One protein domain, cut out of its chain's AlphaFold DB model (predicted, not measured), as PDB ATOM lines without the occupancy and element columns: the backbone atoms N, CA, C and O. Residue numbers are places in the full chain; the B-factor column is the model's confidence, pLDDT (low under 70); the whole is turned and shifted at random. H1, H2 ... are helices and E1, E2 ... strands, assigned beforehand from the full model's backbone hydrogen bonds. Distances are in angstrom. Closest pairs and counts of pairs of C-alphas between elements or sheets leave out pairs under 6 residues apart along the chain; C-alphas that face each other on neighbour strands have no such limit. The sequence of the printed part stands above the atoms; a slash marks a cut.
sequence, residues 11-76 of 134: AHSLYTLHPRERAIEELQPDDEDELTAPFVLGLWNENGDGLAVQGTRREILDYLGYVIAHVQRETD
ATOM      1  N   ALA A  11      -3.488  15.023 -39.518       86.62
ATOM      2  CA  ALA A  11      -4.866  14.755 -39.098       86.62
ATOM      3  C   ALA A  11      -5.761  14.188 -40.216       86.62
ATOM      4  O   ALA A  11      -6.784  13.574 -39.922       86.62
ATOM      5  N   HIS A  12      -5.391  14.400 -41.480       88.25
ATOM      6  CA  HIS A  12      -6.146  13.948 -42.652       88.25
ATOM      7  C   HIS A  12      -5.376  12.907 -43.471       88.25
ATOM      8  O   HIS A  12      -5.825  12.513 -44.546       88.25
ATOM      9  N   SER A  13      -4.213  12.467 -42.982       86.50
ATOM     10  CA  SER A  13      -3.409  11.456 -43.654       86.50
ATOM     11  C   SER A  13      -4.108  10.099 -43.640       86.50
ATOM     12  O   SER A  13      -4.704   9.686 -42.644       86.50
ATOM     13  N   LEU A  14      -3.988   9.386 -44.752       88.50
ATOM     14  CA  LEU A  14      -4.512   8.041 -44.929       88.50
ATOM     15  C   LEU A  14      -3.352   7.050 -44.949       88.50
ATOM     16  O   LEU A  14      -2.273   7.338 -45.466       88.50
ATOM     17  N   TYR A  15      -3.580   5.863 -44.397       91.12
ATOM     18  CA  TYR A  15      -2.603   4.782 -44.402       91.12
ATOM     19  C   TYR A  15      -3.252   3.491 -44.876       91.12
ATOM     20  O   TYR A  15      -4.373   3.154 -44.487       91.12
ATOM     21  N   THR A  16      -2.530   2.746 -45.704       93.75
ATOM     22  CA  THR A  16      -2.981   1.449 -46.201       93.75
ATOM     23  C   THR A  16      -1.855   0.427 -46.139       93.75
ATOM     24  O   THR A  16      -0.683   0.763 -46.250       93.75
ATOM     25  N   LEU A  17      -2.197  -0.843 -45.922       95.94
ATOM     26  CA  LEU A  17      -1.236  -1.942 -45.958       95.94
ATOM     27  C   LEU A  17      -1.810  -3.050 -46.829       95.94
ATOM     28  O   LEU A  17      -2.842  -3.637 -46.494       95.94
ATOM     29  N   HIS A  18      -1.118  -3.351 -47.919       95.56
ATOM     30  CA  HIS A  18      -1.544  -4.353 -48.887       95.56
ATOM     31  C   HIS A  18      -0.503  -5.470 -48.988       95.56
ATOM     32  O   HIS A  18       0.700  -5.198 -48.933       95.56
ATOM     33  N   PRO A  19      -0.930  -6.735 -49.154       96.50
ATOM     34  CA  PRO A  19      -0.083  -7.751 -49.770       96.50
ATOM     35  C   PRO A  19       0.363  -7.294 -51.162       96.50
ATOM     36  O   PRO A  19      -0.375  -6.557 -51.822       96.50
ATOM     37  N   ARG A  20       1.534  -7.751 -51.615       94.19
ATOM     38  CA  ARG A  20       2.134  -7.369 -52.903       94.19
ATOM     39  C   ARG A  20       1.141  -7.415 -54.065       94.19
ATOM     40  O   ARG A  20       1.033  -6.443 -54.801       94.19
ATOM     41  N   GLU A  21       0.414  -8.518 -54.220       94.00
ATOM     42  CA  GLU A  21      -0.488  -8.729 -55.357       94.00
ATOM     43  C   GLU A  21      -1.591  -7.666 -55.390       94.00
ATOM     44  O   GLU A  21      -1.880  -7.082 -56.428       94.00
ATOM     45  N   ARG A  22      -2.145  -7.343 -54.220       93.69
ATOM     46  CA  ARG A  22      -3.172  -6.311 -54.084       93.69
ATOM     47  C   ARG A  22      -2.605  -4.902 -54.263       93.69
ATOM     48  O   ARG A  22      -3.297  -4.031 -54.771       93.69
ATOM     49  N   ALA A  23      -1.360  -4.674 -53.843       91.38
ATOM     50  CA  ALA A  23      -0.681  -3.400 -54.051       91.38
ATOM     51  C   ALA A  23      -0.479  -3.109 -55.544       91.38
ATOM     52  O   ALA A  23      -0.688  -1.979 -55.964       91.38
ATOM     53  N   ILE A  24      -0.130  -4.124 -56.342       91.62
ATOM     54  CA  ILE A  24      -0.016  -4.004 -57.804       91.62
ATOM     55  C   ILE A  24      -1.361  -3.590 -58.417       91.62
ATOM     56  O   ILE A  24      -1.422  -2.622 -59.170       91.62
ATOM     57  N   GLU A  25      -2.446  -4.276 -58.046       91.19
ATOM     58  CA  GLU A  25      -3.788  -3.996 -58.572       91.19
ATOM     59  C   GLU A  25      -4.295  -2.589 -58.213       91.19
ATOM     60  O   GLU A  25      -4.883  -1.908 -59.056       91.19
ATOM     61  N   GLU A  26      -4.098  -2.165 -56.962       88.06
ATOM     62  CA  GLU A  26      -4.696  -0.934 -56.433       88.06
ATOM     63  C   GLU A  26      -3.809   0.306 -56.616       88.06
ATOM     64  O   GLU A  26      -4.346   1.384 -56.858       88.06
ATOM     65  N   LEU A  27      -2.482   0.173 -56.504       86.81
ATOM     66  CA  LEU A  27      -1.547   1.304 -56.589       86.81
ATOM     67  C   LEU A  27      -0.972   1.508 -57.991       86.81
ATOM     68  O   LEU A  27      -0.456   2.588 -58.253       86.81
ATOM     69  N   GLN A  28      -1.067   0.500 -58.867       87.31
ATOM     70  CA  GLN A  28      -0.657   0.579 -60.276       87.31
ATOM     71  C   GLN A  28       0.747   1.188 -60.449       87.31
ATOM     72  O   GLN A  28       0.881   2.250 -61.059       87.31
ATOM     73  N   PRO A  29       1.791   0.562 -59.870       86.38
ATOM     74  CA  PRO A  29       3.155   1.069 -59.989       86.38
ATOM     75  C   PRO A  29       3.577   1.154 -61.461       86.38
ATOM     76  O   PRO A  29       3.164   0.330 -62.277       86.38
ATOM     77  N   ASP A  30       4.452   2.107 -61.783       86.88
ATOM     78  CA  ASP A  30       4.991   2.257 -63.143       86.88
ATOM     79  C   ASP A  30       5.760   1.002 -63.609       86.88
ATOM     80  O   ASP A  30       5.771   0.689 -64.801       86.88
ATOM     81  N   ASP A  31       6.376   0.278 -62.666       87.69
ATOM     82  CA  ASP A  31       7.048  -1.004 -62.886       87.69
ATOM     83  C   ASP A  31       6.706  -2.004 -61.761       87.69
ATOM     84  O   ASP A  31       7.092  -1.845 -60.599       87.69
ATOM     85  N   GLU A  32       5.963  -3.059 -62.101       87.38
ATOM     86  CA  GLU A  32       5.568  -4.114 -61.159       87.38
ATOM     87  C   GLU A  32       6.748  -4.987 -60.701       87.38
ATOM     88  O   GLU A  32       6.695  -5.571 -59.610       87.38
ATOM     89  N   ASP A  33       7.814  -5.087 -61.506       87.19
ATOM     90  CA  ASP A  33       8.983  -5.914 -61.194       87.19
ATOM     91  C   ASP A  33       9.836  -5.293 -60.075       87.19
ATOM     92  O   ASP A  33      10.576  -6.002 -59.383       87.19
ATOM     93  N   GLU A  34       9.687  -3.989 -59.823       86.06
ATOM     94  CA  GLU A  34      10.340  -3.298 -58.707       86.06
ATOM     95  C   GLU A  34       9.743  -3.684 -57.344       86.06
ATOM     96  O   GLU A  34      10.429  -3.626 -56.315       86.06
ATOM     97  N   LEU A  35       8.486  -4.135 -57.307       89.31
ATOM     98  CA  LEU A  35       7.836  -4.632 -56.095       89.31
ATOM     99  C   LEU A  35       8.279  -6.068 -55.814       89.31
ATOM    100  O   LEU A  35       7.709  -7.033 -56.308       89.31
ATOM    101  N   THR A  36       9.291  -6.228 -54.972       92.31
ATOM    102  CA  THR A  36       9.884  -7.531 -54.635       92.31
ATOM    103  C   THR A  36       9.482  -8.031 -53.249       92.31
ATOM    104  O   THR A  36       9.543  -9.233 -52.979       92.31
ATOM    105  N   ALA A  37       9.045  -7.134 -52.367       96.00
ATOM    106  CA  ALA A  37       8.712  -7.446 -50.987       96.00
ATOM    107  C   ALA A  37       7.233  -7.861 -50.811       96.00
ATOM    108  O   ALA A  37       6.380  -7.494 -51.617       96.00
ATOM    109  N   PRO A  38       6.898  -8.632 -49.756       96.44
ATOM    110  CA  PRO A  38       5.566  -9.228 -49.608       96.44
ATOM    111  C   PRO A  38       4.464  -8.239 -49.210       96.44
ATOM    112  O   PRO A  38       3.287  -8.542 -49.402       96.44
ATOM    113  N   PHE A  39       4.817  -7.089 -48.631       97.38
ATOM    114  CA  PHE A  39       3.859  -6.074 -48.205       97.38
ATOM    115  C   PHE A  39       4.275  -4.691 -48.687       97.38
ATOM    116  O   PHE A  39       5.467  -4.388 -48.764       97.38
ATOM    117  N   VAL A  40       3.276  -3.850 -48.939       96.88
ATOM    118  CA  VAL A  40       3.437  -2.439 -49.293       96.88
ATOM    119  C   VAL A  40       2.591  -1.593 -48.346       96.88
ATOM    120  O   VAL A  40       1.379  -1.788 -48.242       96.88
ATOM    121  N   LEU A  41       3.251  -0.680 -47.637       96.69
ATOM    122  CA  LEU A  41       2.652   0.358 -46.804       96.69
ATOM    123  C   LEU A  41       2.497   1.631 -47.641       96.69
ATOM    124  O   LEU A  41       3.498   2.188 -48.083       96.69
ATOM    125  N   GLY A  42       1.269   2.099 -47.828       94.25
ATOM    126  CA  GLY A  42       0.970   3.403 -48.419       94.25
ATOM    127  C   GLY A  42       0.739   4.459 -47.340       94.25
ATOM    128  O   GLY A  42       0.007   4.205 -46.380       94.25
ATOM    129  N   LEU A  43       1.355   5.629 -47.500       92.69
ATOM    130  CA  LEU A  43       1.208   6.808 -46.648       92.69
ATOM    131  C   LEU A  43       0.804   7.992 -47.525       92.69
ATOM    132  O   LEU A  43       1.622   8.477 -48.302       92.69
ATOM    133  N   TRP A  44      -0.434   8.456 -47.387       92.06
ATOM    134  CA  TRP A  44      -1.043   9.426 -48.299       92.06
ATOM    135  C   TRP A  44      -1.507  10.674 -47.551       92.06
ATOM    136  O   TRP A  44      -1.952  10.603 -46.402       92.06
ATOM    137  N   ASN A  45      -1.428  11.827 -48.204       90.38
ATOM    138  CA  ASN A  45      -2.103  13.037 -47.758       90.38
ATOM    139  C   ASN A  45      -3.590  13.019 -48.172       90.38
ATOM    140  O   ASN A  45      -4.090  12.071 -48.777       90.38
ATOM    141  N   GLU A  46      -4.305  14.096 -47.850       88.69
ATOM    142  CA  GLU A  46      -5.735  14.249 -48.155       88.69
ATOM    143  C   GLU A  46      -6.065  14.304 -49.658       88.69
ATOM    144  O   GLU A  46      -7.204  14.046 -50.042       88.69
ATOM    145  N   ASN A  47      -5.076  14.604 -50.504       87.25
ATOM    146  CA  ASN A  47      -5.220  14.668 -51.958       87.25
ATOM    147  C   ASN A  47      -4.941  13.319 -52.642       87.25
ATOM    148  O   ASN A  47      -5.130  13.208 -53.850       87.25
ATOM    149  N   GLY A  48      -4.527  12.295 -51.884       84.56
ATOM    150  CA  GLY A  48      -4.126  10.985 -52.415       84.56
ATOM    151  C   GLY A  48      -2.667  10.916 -52.878       84.56
ATOM    152  O   GLY A  48      -2.218   9.869 -53.330       84.56
ATOM    153  N   ASP A  49      -1.936  12.010 -52.712       87.38
ATOM    154  CA  ASP A  49      -0.513  12.170 -52.986       87.38
ATOM    155  C   ASP A  49       0.291  11.572 -51.807       87.38
ATOM    156  O   ASP A  49      -0.064  11.782 -50.638       87.38
ATOM    157  N   GLY A  50       1.337  10.781 -52.069       87.75
ATOM    158  CA  GLY A  50       2.187  10.289 -50.986       87.75
ATOM    159  C   GLY A  50       3.253   9.260 -51.354       87.75
ATOM    160  O   GLY A  50       3.793   9.230 -52.456       87.75
ATOM    161  N   LEU A  51       3.598   8.425 -50.371       90.12
ATOM    162  CA  LEU A  51       4.716   7.487 -50.425       90.12
ATOM    163  C   LEU A  51       4.245   6.046 -50.218       90.12
ATOM    164  O   LEU A  51       3.608   5.726 -49.214       90.12
ATOM    165  N   ALA A  52       4.672   5.152 -51.110       92.31
ATOM    166  CA  ALA A  52       4.588   3.710 -50.916       92.31
ATOM    167  C   ALA A  52       5.952   3.138 -50.488       92.31
ATOM    168  O   ALA A  52       6.973   3.377 -51.131       92.31
ATOM    169  N   VAL A  53       5.967   2.353 -49.410       94.38
ATOM    170  CA  VAL A  53       7.158   1.671 -48.886       94.38
ATOM    171  C   VAL A  53       6.905   0.171 -48.861       94.38
ATOM    172  O   VAL A  53       5.970  -0.300 -48.215       94.38
ATOM    173  N   GLN A  54       7.749  -0.599 -49.539       96.44
ATOM    174  CA  GLN A  54       7.658  -2.058 -49.560       96.44
ATOM    175  C   GLN A  54       8.606  -2.701 -48.536       96.44
ATOM    176  O   GLN A  54       9.683  -2.175 -48.257       96.44
ATOM    177  N   GLY A  55       8.227  -3.853 -47.982       97.00
ATOM    178  CA  GLY A  55       9.073  -4.594 -47.048       97.00
ATOM    179  C   GLY A  55       8.416  -5.855 -46.498       97.00
ATOM    180  O   GLY A  55       7.251  -6.167 -46.752       97.00
ATOM    181  N   THR A  56       9.168  -6.610 -45.707       97.81
ATOM    182  CA  THR A  56       8.585  -7.627 -44.831       97.81
ATOM    183  C   THR A  56       7.820  -6.966 -43.684       97.81
ATOM    184  O   THR A  56       8.062  -5.815 -43.322       97.81
ATOM    185  N   ARG A  57       6.938  -7.728 -43.020       96.69
ATOM    186  CA  ARG A  57       6.243  -7.259 -41.808       96.69
ATOM    187  C   ARG A  57       7.209  -6.682 -40.767       96.69
ATOM    188  O   ARG A  57       6.877  -5.697 -40.121       96.69
ATOM    189  N   ARG A  58       8.372  -7.318 -40.571       97.75
ATOM    190  CA  ARG A  58       9.361  -6.869 -39.584       97.75
ATOM    191  C   ARG A  58       9.958  -5.524 -39.983       97.75
ATOM    192  O   ARG A  58       9.968  -4.621 -39.166       97.75
ATOM    193  N   GLU A  59      10.382  -5.384 -41.233       97.75
ATOM    194  CA  GLU A  59      11.001  -4.149 -41.730       97.75
ATOM    195  C   GLU A  59      10.039  -2.962 -41.702       97.75
ATOM    196  O   GLU A  59      10.437  -1.876 -41.300       97.75
ATOM    197  N   ILE A  60       8.765  -3.171 -42.054       97.12
ATOM    198  CA  ILE A  60       7.745  -2.114 -41.981       97.12
ATOM    199  C   ILE A  60       7.530  -1.662 -40.529       97.12
ATOM    200  O   ILE A  60       7.452  -0.465 -40.258       97.12
ATOM    201  N   LEU A  61       7.459  -2.602 -39.580       96.94
ATOM    202  CA  LEU A  61       7.326  -2.267 -38.160       96.94
ATOM    203  C   LEU A  61       8.569  -1.554 -37.619       96.94
ATOM    204  O   LEU A  61       8.426  -0.575 -36.892       96.94
ATOM    205  N   ASP A  62       9.765  -2.015 -37.990       97.31
ATOM    206  CA  ASP A  62      11.025  -1.381 -37.598       97.31
ATOM    207  C   ASP A  62      11.099   0.052 -38.154       97.31
ATOM    208  O   ASP A  62      11.396   0.986 -37.412       97.31
ATOM    209  N   TYR A  63      10.740   0.249 -39.429       95.19
ATOM    210  CA  TYR A  63      10.650   1.564 -40.066       95.19
ATOM    211  C   TYR A  63       9.719   2.511 -39.301       95.19
ATOM    212  O   TYR A  63      10.138   3.602 -38.915       95.19
ATOM    213  N   LEU A  64       8.483   2.085 -39.019       95.62
ATOM    214  CA  LEU A  64       7.526   2.895 -38.259       95.62
ATOM    215  C   LEU A  64       8.027   3.186 -36.841       95.62
ATOM    216  O   LEU A  64       7.869   4.304 -36.354       95.62
ATOM    217  N   GLY A  65       8.672   2.214 -36.195       96.00
ATOM    218  CA  GLY A  65       9.305   2.401 -34.893       96.00
ATOM    219  C   GLY A  65      10.376   3.492 -34.918       96.00
ATOM    220  O   GLY A  65      10.392   4.350 -34.036       96.00
ATOM    221  N   TYR A  66      11.227   3.513 -35.946       96.12
ATOM    222  CA  TYR A  66      12.233   4.563 -36.115       96.12
ATOM    223  C   TYR A  66      11.616   5.931 -36.396       96.12
ATOM    224  O   TYR A  66      12.066   6.916 -35.815       96.12
ATOM    225  N   VAL A  67      10.578   6.000 -37.233       93.38
ATOM    226  CA  VAL A  67       9.862   7.255 -37.507       93.38
ATOM    227  C   VAL A  67       9.240   7.804 -36.224       93.38
ATOM    228  O   VAL A  67       9.468   8.963 -35.893       93.38
ATOM    229  N   ILE A  68       8.527   6.971 -35.459       92.19
ATOM    230  CA  ILE A  68       7.921   7.367 -34.179       92.19
ATOM    231  C   ILE A  68       8.990   7.859 -33.204       92.19
ATOM    232  O   ILE A  68       8.847   8.943 -32.644       92.19
ATOM    233  N   ALA A  69      10.070   7.095 -33.019       89.56
ATOM    234  CA  ALA A  69      11.149   7.469 -32.110       89.56
ATOM    235  C   ALA A  69      11.824   8.784 -32.527       89.56
ATOM    236  O   ALA A  69      12.196   9.588 -31.675       89.56
ATOM    237  N   HIS A  70      11.976   9.015 -33.832       90.19
ATOM    238  CA  HIS A  70      12.542  10.252 -34.343       90.19
ATOM    239  C   HIS A  70      11.614  11.440 -34.089       90.19
ATOM    240  O   HIS A  70      12.068  12.419 -33.509       90.19
ATOM    241  N   VAL A  71      10.324  11.330 -34.430       90.12
ATOM    242  CA  VAL A  71       9.332  12.380 -34.147       90.12
ATOM    243  C   VAL A  71       9.320  12.703 -32.657       90.12
ATOM    244  O   VAL A  71       9.515  13.854 -32.299       90.12
ATOM    245  N   GLN A  72       9.207  11.691 -31.791       86.12
ATOM    246  CA  GLN A  72       9.219  11.885 -30.338       86.12
ATOM    247  C   GLN A  72      10.453  12.642 -29.852       86.12
ATOM    248  O   GLN A  72      10.324  13.502 -28.993       86.12
ATOM    249  N   ARG A  73      11.637  12.329 -30.387       83.50
ATOM    250  CA  ARG A  73      12.882  12.996 -29.995       83.50
ATOM    251  C   ARG A  73      12.935  14.446 -30.468       83.50
ATOM    252  O   ARG A  73      13.372  15.301 -29.709       83.50
ATOM    253  N   GLU A  74      12.565  14.705 -31.719       85.56
ATOM    254  CA  GLU A  74      12.656  16.049 -32.304       85.56
ATOM    255  C   GLU A  74      11.540  16.980 -31.818       85.56
ATOM    256  O   GLU A  74      11.705  18.193 -31.862       85.56
ATOM    257  N   THR A  75      10.419  16.431 -31.346       83.31
ATOM    258  CA  THR A  75       9.305  17.208 -30.791       83.31
ATOM    259  C   THR A  75       9.231  17.139 -29.266       83.31
ATOM    260  O   THR A  75       8.187  17.479 -28.722       83.31
ATOM    261  N   ASP A  76      10.261  16.647 -28.563       84.19
ATOM    262  CA  ASP A  76      10.261  16.635 -27.095       84.19
ATOM    263  C   ASP A  76      10.550  18.053 -26.566       84.19
ATOM    264  O   ASP A  76      11.704  18.500 -26.627       84.19
TER     265      ASP A  76
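AT A GLANCE: This is residues 11 to 76 of the 134 residues of an uncharacterized protein of Mycobacterium avium subsp. hominissuis (UniProt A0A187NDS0). A small wall of three antiparallel strands, E1, E2 and E3, has the short helix H1 over one of its faces, while the long helix H2 leaves the sheet just after E3 and splays away from it as one arm of a V. Only the first part of H2, residues 57 to 63, grazes the sheet; residues 64 to 76, of which 64 to 74 belong to H2, stick out free of the body. The printed part has 66 residues with two named helices and three named strands, in the order E1, H1, E2, E3, H2, and its class is mixed, helices and strands. The sheet's order is E1, E2, E3. The whole is only just loose, close to compact, with a radius of gyration of the C-alphas of 13.1 A, and it is flat, spanning 40 by 28 by 15 A.

IN THESE COORDINATES: E1 is residues 14 to 19, 17.1 A from first to last C-alpha, and begins with C-alpha 14 at (-4.512, 8.041, -44.929). H1 is residues 20 to 27, 10.1 A long. E2 is residues 39 to 44, 16.3 A long, with C-alpha 39 at (3.859, -6.074, -48.205). E3 is residues 50 to 55, 16.9 A long. H2 is residues 57 to 74, 26.0 A long, and ends with C-alpha 74 at (12.656, 16.049, -32.304).

HOW THE PARTS SIT: E1 and E2 are antiparallel neighbours at 164 degrees; N 16 and O 42 are within hydrogen-bond range at 3.0 A, as are N 42 and O 16 at 2.8 A. E2 and E3 form a hairpin, also antiparallel at 164 degrees, with N 41 and O 53 at 2.8 A and N 51 and O 43 at 2.9 A. E1 and E3 are the edge strands, and E2 is the inner one. H1 is on the sheet at a height of 8.7 A over it, over E1 and E2, and runs along the strands, at 1 degrees to E1 on the local plane. The closest C-alphas of H1 and E2 are those of Arg 20 and Phe 39, 5.2 A apart. H2 is on the sheet but only grazes it; its closest C-alphas to E2 are Arg 57 and Phe 39, 6.9 A apart, and to E3 Ile 60 and Gln 54, 7.6 A apart. H1 and H2 are apart. In H1 and H2 every O i to N i+4 pair is within hydrogen-bond range.

THE WHOLE: The two C-alphas farthest apart are those of Asp 33 and Asp 76, 40.9 A. Without the free residues 64 to 76, the body of 53 residues spans 30 by 26 by 14 A. The printed part has no cut. The link from H1 to E2, 11 residues, is long; the other three are tight. The mean pLDDT of the printed part is 91.6, and no printed residue is under 70.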